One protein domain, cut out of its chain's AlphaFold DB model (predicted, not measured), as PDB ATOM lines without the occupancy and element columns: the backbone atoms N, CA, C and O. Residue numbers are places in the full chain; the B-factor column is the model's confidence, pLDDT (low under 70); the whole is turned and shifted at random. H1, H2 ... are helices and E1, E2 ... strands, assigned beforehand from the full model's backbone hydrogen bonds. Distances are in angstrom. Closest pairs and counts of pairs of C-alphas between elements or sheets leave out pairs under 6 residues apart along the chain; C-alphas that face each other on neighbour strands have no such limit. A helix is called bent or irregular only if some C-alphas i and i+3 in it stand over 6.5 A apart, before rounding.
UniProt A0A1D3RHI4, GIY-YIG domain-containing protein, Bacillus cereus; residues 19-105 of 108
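AT A GLANCE: This is residues 19 to 105 of the 108 residues of the protein "GIY-YIG domain-containing protein" of Bacillus cereus (UniProt A0A1D3RHI4). Little here is regular: helix H2 packs on a small hairpin of strands E1 and E2, and helix H1 is held away from them by a long link. The 87 printed residues include H1, H2, E1, E2 in that order, an antiparallel sheet E1 - E2; the class is mostly helix, with only 33 residues in named elements. It is only just compact, close to loose (radius of gyration of the C-alphas 14.2 A), spanning 40 by 30 by 23 A.

IN THESE COORDINATES: Find E1 at residues 86 to 88, 6.7 A, and E2 at 99 to 101, 6.8 A. H2, residues 53 to 67, runs 21.1 A from C-alpha 53 at (51.040, 63.483, 96.916). H1, residues 19 to 30, runs 13.2 A from C-alpha 19 at (49.168, 70.985, 79.202); it is only just irregular, C-alphas 27 and 30 being 6.8 A apart.

HOW THE PARTS SIT: In the hairpin E1 and E2, antiparallel at 171 degrees, N 87 and O 100 are within hydrogen-bond range, 2.9 A. The closest C-alphas of H2 and E2, Trp 66 and Ile 100, are 7.6 A apart. H1 is apart from H2, E1 and E2. Every O i to N i+4 pair is within hydrogen-bond range in H2, 6 of 8 in H1.

THE WHOLE: The farthest C-alphas, Gly 32 and Asn 47, are 42.3 A apart. The printed part has no cut; links H1 to H2 and H2 to E1 are long. Residues 77 to 78 and 104 to 105 have pLDDT under 70.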
ATOM      1  N   PRO A  19      49.050  69.730  79.949       90.50
ATOM      2  CA  PRO A  19      49.168  70.985  79.202       90.50
ATOM      3  C   PRO A  19      49.360  72.225  80.082       90.50
ATOM      4  O   PRO A  19      50.107  73.128  79.716       90.50
ATOM      5  N   LYS A  20      48.719  72.285  81.261       91.06
ATOM      6  CA  LYS A  20      48.911  73.410  82.190       91.06
ATOM      7  C   LYS A  20      50.334  73.429  82.735       91.06
ATOM      8  O   LYS A  20      50.960  74.482  82.715       91.06
ATOM      9  N   ARG A  21      50.853  72.272  83.162       91.44
ATOM     10  CA  ARG A  21      52.234  72.160  83.653       91.44
ATOM     11  C   ARG A  21      53.252  72.495  82.566       91.44
ATOM     12  O   ARG A  21      54.227  73.182  82.837       91.44
ATOM     13  N   LEU A  22      53.015  72.031  81.342       90.75
ATOM     14  CA  LEU A  22      53.883  72.327  80.210       90.75
ATOM     15  C   LEU A  22      53.902  73.827  79.893       90.75
ATOM     16  O   LEU A  22      54.969  74.378  79.665       90.75
ATOM     17  N   ASN A  23      52.750  74.503  79.942       90.00
ATOM     18  CA  ASN A  23      52.669  75.946  79.702       90.00
ATOM     19  C   ASN A  23      53.377  76.792  80.770       90.00
ATOM     20  O   ASN A  23      53.879  77.862  80.435       90.00
ATOM     21  N   GLU A  24      53.412  76.339  82.027       89.12
ATOM     22  CA  GLU A  24      54.205  76.979  83.089       89.12
ATOM     23  C   GLU A  24      55.694  76.974  82.706       89.12
ATOM     24  O   GLU A  24      56.322  78.023  82.669       89.12
ATOM     25  N   HIS A  25      56.222  75.816  82.295       87.69
ATOM     26  CA  HIS A  25      57.612  75.694  81.835       87.69
ATOM     27  C   HIS A  25      57.872  76.367  80.489       87.69
ATOM     28  O   HIS A  25      58.982  76.827  80.232       87.69
ATOM     29  N   TYR A  26      56.866  76.427  79.615       86.50
ATOM     30  CA  TYR A  26      57.012  77.047  78.306       86.50
ATOM     31  C   TYR A  26      57.372  78.514  78.428       86.50
ATOM     32  O   TYR A  26      58.354  78.929  77.835       86.50
ATOM     33  N   LYS A  27      56.630  79.275  79.230       81.25
ATOM     34  CA  LYS A  27      56.839  80.721  79.346       81.25
ATOM     35  C   LYS A  27      58.222  81.096  79.869       81.25
ATOM     36  O   LYS A  27      58.785  82.070  79.384       81.25
ATOM     37  N   ASP A  28      58.744  80.313  80.808       78.62
ATOM     38  CA  ASP A  28      59.922  80.711  81.576       78.62
ATOM     39  C   ASP A  28      61.215  80.030  81.100       78.62
ATOM     40  O   ASP A  28      62.297  80.567  81.320       78.62
ATOM     41  N   TRP A  29      61.126  78.863  80.449       83.38
ATOM     42  CA  TRP A  29      62.306  78.033  80.171       83.38
ATOM     43  C   TRP A  29      62.325  77.393  78.777       83.38
ATOM     44  O   TRP A  29      63.310  77.503  78.047       83.38
ATOM     45  N   ILE A  30      61.243  76.727  78.365       84.00
ATOM     46  CA  ILE A  30      61.235  75.988  77.090       84.00
ATOM     47  C   ILE A  30      61.131  76.956  75.895       84.00
ATOM     48  O   ILE A  30      61.612  76.635  74.806       84.00
ATOM     49  N   HIS A  31      60.542  78.147  76.067       79.31
ATOM     50  CA  HIS A  31      60.395  79.121  74.986       79.31
ATOM     51  C   HIS A  31      61.755  79.627  74.485       79.31
ATOM     52  O   HIS A  31      62.473  80.337  75.179       79.31
ATOM     53  N   GLY A  32      62.090  79.270  73.243       77.00
ATOM     54  CA  GLY A  32      63.350  79.636  72.591       77.00
ATOM     55  C   GLY A  32      64.378  78.504  72.532       77.00
ATOM     56  O   GLY A  32      65.315  78.586  71.736       77.00
ATOM     57  N   THR A  33      64.173  77.416  73.277       81.94
ATOM     58  CA  THR A  33      65.046  76.240  73.212       81.94
ATOM     59  C   THR A  33      64.592  75.304  72.091       81.94
ATOM     60  O   THR A  33      63.403  75.022  71.933       81.94
ATOM     61  N   ARG A  34      65.538  74.830  71.274       79.31
ATOM     62  CA  ARG A  34      65.278  73.859  70.198       79.31
ATOM     63  C   ARG A  34      65.506  72.432  70.702       79.31
ATOM     64  O   ARG A  34      66.222  72.226  71.676       79.31
ATOM     65  N   ASP A  35      64.878  71.463  70.041       85.88
ATOM     66  CA  ASP A  35      65.093  70.021  70.252       85.88
ATOM     67  C   ASP A  35      64.756  69.474  71.658       85.88
ATOM     68  O   ASP A  35      65.195  68.383  72.039       85.88
ATOM     69  N   ILE A  36      63.911  70.180  72.419       87.38
ATOM     70  CA  ILE A  36      63.366  69.666  73.684       87.38
ATOM     71  C   ILE A  36      62.274  68.632  73.404       87.38
ATOM     72  O   ILE A  36      61.245  68.927  72.796       87.38
ATOM     73  N   HIS A  37      62.471  67.430  73.937       88.75
ATOM     74  CA  HIS A  37      61.482  66.359  73.922       88.75
ATOM     75  C   HIS A  37      60.865  66.217  75.313       88.75
ATOM     76  O   HIS A  37      61.555  65.862  76.267       88.75
ATOM     77  N   VAL A  38      59.558  66.461  75.430       89.69
ATOM     78  CA  VAL A  38      58.828  66.283  76.694       89.69
ATOM     79  C   VAL A  38      58.095  64.948  76.674       89.69
ATOM     80  O   VAL A  38      57.357  64.647  75.736       89.69
ATOM     81  N   ARG A  39      58.287  64.148  77.725       89.94
ATOM     82  CA  ARG A  39      57.618  62.857  77.922       89.94
ATOM     83  C   ARG A  39      56.720  62.941  79.155       89.94
ATOM     84  O   ARG A  39      57.083  63.579  80.140       89.94
ATOM     85  N   LEU A  40      55.544  62.324  79.080       90.25
ATOM     86  CA  LEU A  40      54.611  62.202  80.199       90.25
ATOM     87  C   LEU A  40      54.592  60.748  80.664       90.25
ATOM     88  O   LEU A  40      54.300  59.857  79.868       90.25
ATOM     89  N   GLU A  41      54.843  60.538  81.951       88.69
ATOM     90  CA  GLU A  41      54.669  59.246  82.612       88.69
ATOM     91  C   GLU A  41      53.512  59.321  83.614       88.69
ATOM     92  O   GLU A  41      53.284  60.350  84.257       88.69
ATOM     93  N   ILE A  42      52.757  58.227  83.720       89.12
ATOM     94  CA  ILE A  42      51.653  58.083  84.671       89.12
ATOM     95  C   ILE A  42      52.145  57.202  85.812       89.12
ATOM     96  O   ILE A  42      52.603  56.085  85.589       89.12
ATOM     97  N   LEU A  43      52.037  57.711  87.038       88.75
ATOM     98  CA  LEU A  43      52.374  56.943  88.226       88.75
ATOM     99  C   LEU A  43      51.205  56.033  88.608       88.75
ATOM    100  O   LEU A  43      50.145  56.513  89.020       88.75
ATOM    101  N   GLU A  44      51.428  54.728  88.517       87.88
ATOM    102  CA  GLU A  44      50.494  53.698  88.961       87.88
ATOM    103  C   GLU A  44      50.963  53.078  90.280       87.88
ATOM    104  O   GLU A  44      52.160  52.933  90.536       87.88
ATOM    105  N   PHE A  45      50.010  52.710  91.136       84.06
ATOM    106  CA  PHE A  45      50.299  52.072  92.418       84.06
ATOM    107  C   PHE A  45      49.922  50.591  92.379       84.06
ATOM    108  O   PHE A  45      48.880  50.249  91.808       84.06
ATOM    109  N   PRO A  46      50.697  49.714  93.047       81.81
ATOM    110  CA  PRO A  46      50.348  48.306  93.170       81.81
ATOM    111  C   PRO A  46      48.912  48.129  93.672       81.81
ATOM    112  O   PRO A  46      48.463  48.862  94.560       81.81
ATOM    113  N   ASN A  47      48.203  47.149  93.109       81.19
ATOM    114  CA  ASN A  47      46.837  46.772  93.490       81.19
ATOM    115  C   ASN A  47      45.806  47.913  93.405       81.19
ATOM    116  O   ASN A  47      44.856  47.946  94.184       81.19
ATOM    117  N   GLY A  48      45.998  48.879  92.497       75.69
ATOM    118  CA  GLY A  48      45.085  50.018  92.364       75.69
ATOM    119  C   GLY A  48      45.106  50.942  93.583       75.69
ATOM    120  O   GLY A  48      44.101  51.578  93.908       75.69
ATOM    121  N   GLY A  49      46.238  50.990  94.294       77.81
ATOM    122  CA  GLY A  49      46.415  51.843  95.462       77.81
ATOM    123  C   GLY A  49      46.045  53.301  95.179       77.81
ATOM    124  O   GLY A  49      46.267  53.830  94.089       77.81
ATOM    125  N   LYS A  50      45.483  53.979  96.186       81.00
ATOM    126  CA  LYS A  50      45.073  55.377  96.035       81.00
ATOM    127  C   LYS A  50      46.270  56.287  95.774       81.00
ATOM    128  O   LYS A  50      47.342  56.126  96.369       81.00
ATOM    129  N   TYR A  51      46.015  57.296  94.946       83.06
ATOM    130  CA  TYR A  51      46.910  58.422  94.746       83.06
ATOM    131  C   TYR A  51      47.309  59.075  96.077       83.06
ATOM    132  O   TYR A  51      46.482  59.266  96.968       83.06
ATOM    133  N   SER A  52      48.585  59.445  96.191       86.38
ATOM    134  CA  SER A  52      49.136  60.185  97.326       86.38
ATOM    135  C   SER A  52      50.176  61.185  96.833       86.38
ATOM    136  O   SER A  52      51.095  60.816  96.102       86.38
ATOM    137  N   GLU A  53      50.060  62.443  97.265       87.19
ATOM    138  CA  GLU A  53      51.040  63.483  96.916       87.19
ATOM    139  C   GLU A  53      52.425  63.162  97.457       87.19
ATOM    140  O   GLU A  53      53.425  63.419  96.791       87.19
ATOM    141  N   GLN A  54      52.470  62.575  98.655       88.62
ATOM    142  CA  GLN A  54      53.716  62.159  99.274       88.62
ATOM    143  C   GLN A  54      54.381  61.086  98.419       88.62
ATOM    144  O   GLN A  54      55.542  61.222  98.077       88.62
ATOM    145  N   LYS A  55      53.629  60.065  97.978       88.75
ATOM    146  CA  LYS A  55      54.177  59.031  97.085       88.75
ATOM    147  C   LYS A  55      54.691  59.618  95.772       88.75
ATOM    148  O   LYS A  55      55.774  59.255  95.341       88.75
ATOM    149  N   LEU A  56      53.942  60.535  95.160       90.62
ATOM    150  CA  LEU A  56      54.383  61.210  93.938       90.62
ATOM    151  C   LEU A  56      55.667  62.026  94.171       90.62
ATOM    152  O   LEU A  56      56.545  62.039  93.319       90.62
ATOM    153  N   SER A  57      55.775  62.685  95.325       91.56
ATOM    154  CA  SER A  57      56.967  63.437  95.721       91.56
ATOM    155  C   SER A  57      58.172  62.539  95.957       91.56
ATOM    156  O   SER A  57      59.251  62.855  95.480       91.56
ATOM    157  N   ASP A  58      57.976  61.406  96.624       91.44
ATOM    158  CA  ASP A  58      59.050  60.455  96.896       91.44
ATOM    159  C   ASP A  58      59.549  59.799  95.600       91.44
ATOM    160  O   ASP A  58      60.740  59.561  95.450       91.44
ATOM    161  N   VAL A  59      58.656  59.529  94.642       91.81
ATOM    162  CA  VAL A  59      59.035  59.014  93.316       91.81
ATOM    163  C   VAL A  59      59.821  60.056  92.524       91.81
ATOM    164  O   VAL A  59      60.869  59.731  91.975       91.81
ATOM    165  N   GLU A  60      59.354  61.308  92.493       93.75
ATOM    166  CA  GLU A  60      60.078  62.412  91.851       93.75
ATOM    167  C   GLU A  60      61.472  62.594  92.464       93.75
ATOM    168  O   GLU A  60      62.453  62.658  91.728       93.75
ATOM    169  N   ALA A  61      61.570  62.626  93.796       92.69
ATOM    170  CA  ALA A  61      62.839  62.785  94.496       92.69
ATOM    171  C   ALA A  61      63.815  61.647  94.168       92.69
ATOM    172  O   ALA A  61      64.982  61.917  93.895       92.69
ATOM    173  N   LEU A  62      63.342  60.394  94.141       92.81
ATOM    174  CA  LEU A  62      64.186  59.244  93.810       92.81
ATOM    175  C   LEU A  62      64.690  59.327  92.367       92.81
ATOM    176  O   LEU A  62      65.884  59.175  92.132       92.81
ATOM    177  N   LEU A  63      63.802  59.623  91.415       92.56
ATOM    178  CA  LEU A  63      64.151  59.773  90.001       92.56
ATOM    179  C   LEU A  63      65.184  60.883  89.774       92.56
ATOM    180  O   LEU A  63      66.135  60.690  89.019       92.56
ATOM    181  N   ILE A  64      65.008  62.034  90.428       93.56
ATOM    182  CA  ILE A  64      65.956  63.148  90.329       93.56
ATOM    183  C   ILE A  64      67.300  62.756  90.926       93.56
ATOM    184  O   ILE A  64      68.322  62.992  90.288       93.56
ATOM    185  N   SER A  65      67.306  62.147  92.112       91.00
ATOM    186  CA  SER A  65      68.556  61.728  92.735       91.00
ATOM    187  C   SER A  65      69.296  60.743  91.829       91.00
ATOM    188  O   SER A  65      70.468  60.966  91.528       91.00
ATOM    189  N   TRP A  66      68.593  59.723  91.321       91.25
ATOM    190  CA  TRP A  66      69.180  58.605  90.579       91.25
ATOM    191  C   TRP A  66      69.793  59.045  89.252       91.25
ATOM    192  O   TRP A  66      70.853  58.569  88.858       91.25
ATOM    193  N   HIS A  67      69.110  59.942  88.541       90.94
ATOM    194  CA  HIS A  67      69.523  60.357  87.202       90.94
ATOM    195  C   HIS A  67      70.260  61.694  87.158       90.94
ATOM    196  O   HIS A  67      70.787  62.057  86.108       90.94
ATOM    197  N   THR A  68      70.244  62.436  88.264       91.12
ATOM    198  CA  THR A  68      70.873  63.750  88.437       91.12
ATOM    199  C   THR A  68      70.688  64.687  87.224       91.12
ATOM    200  O   THR A  68      71.673  65.133  86.627       91.12
ATOM    201  N   PRO A  69      69.440  64.985  86.796       92.12
ATOM    202  CA  PRO A  69      69.200  65.857  85.648       92.12
ATOM    203  C   PRO A  69      69.778  67.258  85.880       92.12
ATOM    204  O   PRO A  69      69.661  67.807  86.974       92.12
ATOM    205  N   ILE A  70      70.354  67.847  84.830       89.75
ATOM    206  CA  ILE A  70      71.155  69.085  84.907       89.75
ATOM    207  C   ILE A  70      70.360  70.280  85.459       89.75
ATOM    208  O   ILE A  70      70.921  71.131  86.141       89.75
ATOM    209  N   GLU A  71      69.062  70.348  85.169       90.69
ATOM    210  CA  GLU A  71      68.210  71.511  85.459       90.69
ATOM    211  C   GLU A  71      67.389  71.325  86.743       90.69
ATOM    212  O   GLU A  71      66.691  72.236  87.195       90.69
ATOM    213  N   ASN A  72      67.444  70.141  87.362       91.94
ATOM    214  CA  ASN A  72      66.894  69.952  88.696       91.94
ATOM    215  C   ASN A  72      67.858  70.546  89.732       91.94
ATOM    216  O   ASN A  72      69.050  70.272  89.722       91.94
ATOM    217  N   THR A  73      67.336  71.341  90.665       83.25
ATOM    218  CA  THR A  73      68.140  71.976  91.729       83.25
ATOM    219  C   THR A  73      67.907  71.371  93.113       83.25
ATOM    220  O   THR A  73      68.642  71.660  94.052       83.25
ATOM    221  N   GLN A  74      66.878  70.534  93.255       79.62
ATOM    222  CA  GLN A  74      66.512  69.855  94.500       79.62
ATOM    223  C   GLN A  74      66.648  68.347  94.330       79.62
ATOM    224  O   GLN A  74      66.444  67.849  93.230       79.62
ATOM    225  N   CYS A  75      66.923  67.626  95.422       72.06
ATOM    226  CA  CYS A  75      67.068  66.162  95.443       72.06
ATOM    227  C   CYS A  75      68.148  65.613  94.492       72.06
ATOM    228  O   CYS A  75      68.128  64.433  94.170       72.06
ATOM    229  N   THR A  76      69.083  66.445  94.031       72.69
ATOM    230  CA  THR A  76      70.178  66.036  93.137       72.69
ATOM    231  C   THR A  76      71.336  65.384  93.879       72.69
ATOM    232  O   THR A  76      71.953  64.470  93.350       72.69
ATOM    233  N   ASN A  77      71.610  65.829  95.108       69.19
ATOM    234  CA  ASN A  77      72.746  65.349  95.902       69.19
ATOM    235  C   ASN A  77      72.371  64.222  96.871       69.19
ATOM    236  O   ASN A  77      73.234  63.465  97.293       69.19
ATOM    237  N   TYR A  78      71.100  64.134  97.268       69.62
ATOM    238  CA  TYR A  78      70.620  63.096  98.174       69.62
ATOM    239  C   TYR A  78      69.110  62.906  98.037       69.62
ATOM    240  O   TYR A  78      68.361  63.847  97.757       69.62
ATOM    241  N   TYR A  79      68.674  61.667  98.247       79.00
ATOM    242  CA  TYR A  79      67.270  61.294  98.281       79.00
ATOM    243  C   TYR A  79      66.646  61.649  99.636       79.00
ATOM    244  O   TYR A  79      67.184  61.304 100.686       79.00
ATOM    245  N   ILE A  80      65.484  62.307  99.613       73.81
ATOM    246  CA  ILE A  80      64.665  62.571 100.802       73.81
ATOM    247  C   ILE A  80      63.290  61.951 100.552       73.81
ATOM    248  O   ILE A  80      62.454  62.533  99.862       73.81
ATOM    249  N   GLY A  81      63.055  60.752 101.081       80.38
ATOM    250  CA  GLY A  81      61.777  60.060 100.938       80.38
ATOM    251  C   GLY A  81      61.735  58.746 101.715       80.38
ATOM    252  O   GLY A  81      62.418  58.589 102.723       80.38
ATOM    253  N   ARG A  82      60.892  57.802 101.286       81.81
ATOM    254  CA  ARG A  82      60.699  56.526 101.994       81.81
ATOM    255  C   ARG A  82      61.896  55.595 101.820       81.81
ATOM    256  O   ARG A  82      62.328  55.371 100.700       81.81
ATOM    257  N   GLU A  83      62.307  54.946 102.906       77.69
ATOM    258  CA  GLU A  83      63.449  54.017 102.934       77.69
ATOM    259  C   GLU A  83      63.318  52.804 101.999       77.69
ATOM    260  O   GLU A  83      64.325  52.290 101.535       77.69
ATOM    261  N   ASN A  84      62.094  52.337 101.727       85.19
ATOM    262  CA  ASN A  84      61.824  51.171 100.879       85.19
ATOM    263  C   ASN A  84      60.890  51.549  99.723       85.19
ATOM    264  O   ASN A  84      59.721  51.160  99.679       85.19
ATOM    265  N   LEU A  85      61.402  52.366  98.807       89.12
ATOM    266  CA  LEU A  85      60.757  52.709  97.544       89.12
ATOM    267  C   LEU A  85      61.421  51.977  96.372       89.12
ATOM    268  O   LEU A  85      62.636  52.058  96.193       89.12
ATOM    269  N   GLU A  86      60.592  51.331  95.552       92.00
ATOM    270  CA  GLU A  86      60.941  50.783  94.241       92.00
ATOM    271  C   GLU A  86      60.041  51.429  93.182       92.00
ATOM    272  O   GLU A  86      58.823  51.518  93.357       92.00
ATOM    273  N   VAL A  87      60.643  51.869  92.078       91.19
ATOM    274  CA  VAL A  87      59.941  52.413  90.913       91.19
ATOM    275  C   VAL A  87      60.309  51.572  89.702       91.19
ATOM    276  O   VAL A  87      61.487  51.328  89.436       91.19
ATOM    277  N   ILE A  88      59.290  51.119  88.975       92.12
ATOM    278  CA  ILE A  88      59.446  50.314  87.766       92.12
ATOM    279  C   ILE A  88      58.819  51.083  86.605       92.12
ATOM    280  O   ILE A  88      57.604  51.276  86.570       92.12
ATOM    281  N   SER A  89      59.648  51.512  85.659       90.69
ATOM    282  CA  SER A  89      59.224  52.266  84.482       90.69
ATOM    283  C   SER A  89      58.962  51.330  83.304       90.69
ATOM    284  O   SER A  89      59.791  50.490  82.933       90.69
ATOM    285  N   PHE A  90      57.808  51.505  82.664       87.25
ATOM    286  CA  PHE A  90      57.360  50.718  81.515       87.25
ATOM    287  C   PHE A  90      57.084  51.622  80.301       87.25
ATOM    288  O   PHE A  90      56.935  52.833  80.427       87.25
ATOM    289  N   GLY A  91      57.014  51.039  79.100       86.56
ATOM    290  CA  GLY A  91      56.706  51.783  77.872       86.56
ATOM    291  C   GLY A  91      57.888  52.586  77.305       86.56
ATOM    292  O   GLY A  91      59.018  52.095  77.252       86.56
ATOM    293  N   GLN A  92      57.623  53.804  76.815       81.06
ATOM    294  CA  GLN A  92      58.637  54.688  76.220       81.06
ATOM    295  C   GLN A  92      59.351  55.535  77.286       81.06
ATOM    296  O   GLN A  92      59.110  56.732  77.409       81.06
ATOM    297  N   ARG A  93      60.272  54.893  78.006       81.06
ATOM    298  CA  ARG A  93      60.971  55.406  79.205       81.06
ATOM    299  C   ARG A  93      61.881  56.618  78.989       81.06
ATOM    300  O   ARG A  93      62.344  57.237  79.939       81.06
ATOM    301  N   GLY A  94      62.247  56.923  77.746       86.12
ATOM    302  CA  GLY A  94      63.347  57.856  77.534       86.12
ATOM    303  C   GLY A  94      64.638  57.348  78.209       86.12
ATOM    304  O   GLY A  94      64.941  56.152  78.157       86.12
ATOM    305  N   LEU A  95      65.370  58.270  78.838       89.81
ATOM    306  CA  LEU A  95      66.621  58.013  79.554       89.81
ATOM    307  C   LEU A  95      66.392  57.455  80.966       89.81
ATOM    308  O   LEU A  95      67.363  57.210  81.673       89.81
ATOM    309  N   ILE A  96      65.135  57.265  81.380       91.25
ATOM    310  CA  ILE A  96      64.804  56.734  82.700       91.25
ATOM    311  C   ILE A  96      65.092  55.230  82.752       91.25
ATOM    312  O   ILE A  96      64.734  54.449  81.849       91.25
ATOM    313  N   ASP A  97      65.741  54.815  83.837       90.50
ATOM    314  CA  ASP A  97      66.082  53.419  84.071       90.50
ATOM    315  C   ASP A  97      64.821  52.592  84.292       90.50
ATOM    316  O   ASP A  97      63.820  53.035  84.847       90.50
ATOM    317  N   LYS A  98      64.853  51.341  83.827       91.81
ATOM    318  CA  LYS A  98      63.677  50.464  83.896       91.81
ATOM    319  C   LYS A  98      63.242  50.196  85.339       91.81
ATOM    320  O   LYS A  98      62.057  50.004  85.588       91.81
ATOM    321  N   LYS A  99      64.193  50.108  86.262       92.50
ATOM    322  CA  LYS A  99      63.944  49.816  87.669       92.50
ATOM    323  C   LYS A  99      64.951  50.586  88.506       92.50
ATOM    324  O   LYS A  99      66.149  50.418  88.301       92.50
ATOM    325  N   ILE A 100      64.448  51.363  89.455       91.56
ATOM    326  CA  ILE A 100      65.244  52.085  90.449       91.56
ATOM    327  C   ILE A 100      64.710  51.755  91.839       91.56
ATOM    328  O   ILE A 100      63.509  51.548  92.030       91.56
ATOM    329  N   THR A 101      65.607  51.655  92.812       90.69
ATOM    330  CA  THR A 101      65.245  51.298  94.184       90.69
ATOM    331  C   THR A 101      66.174  51.970  95.175       90.69
ATOM    332  O   THR A 101      67.375  52.077  94.954       90.69
ATOM    333  N   THR A 102      65.595  52.378  96.293       87.69
ATOM    334  CA  THR A 102      66.304  52.918  97.463       87.69
ATOM    335  C   THR A 102      67.251  51.905  98.112       87.69
ATOM    336  O   THR A 102      68.251  52.301  98.696       87.69
ATOM    337  N   GLN A 103      67.009  50.600  97.949       83.25
ATOM    338  CA  GLN A 103      67.863  49.545  98.519       83.25
ATOM    339  C   GLN A 103      69.250  49.455  97.872       83.25
ATOM    340  O   GLN A 103      70.203  49.048  98.525       83.25
ATOM    341  N   ASN A 104      69.359  49.842  96.600       68.31
ATOM    342  CA  ASN A 104      70.623  49.867  95.857       68.31
ATOM    343  C   ASN A 104      71.184  51.293  95.761       68.31
ATOM    344  O   ASN A 104      72.052  51.561  94.934       68.31
ATOM    345  N   TYR A 105      70.622  52.221  96.537       67.00
ATOM    346  CA  TYR A 105      70.975  53.627  96.496       67.00
ATOM    347  C   TYR A 105      72.130  53.876  97.462       67.00
ATOM    348  O   TYR A 105      71.922  54.187  98.634       67.00
TER     349      TYR A 105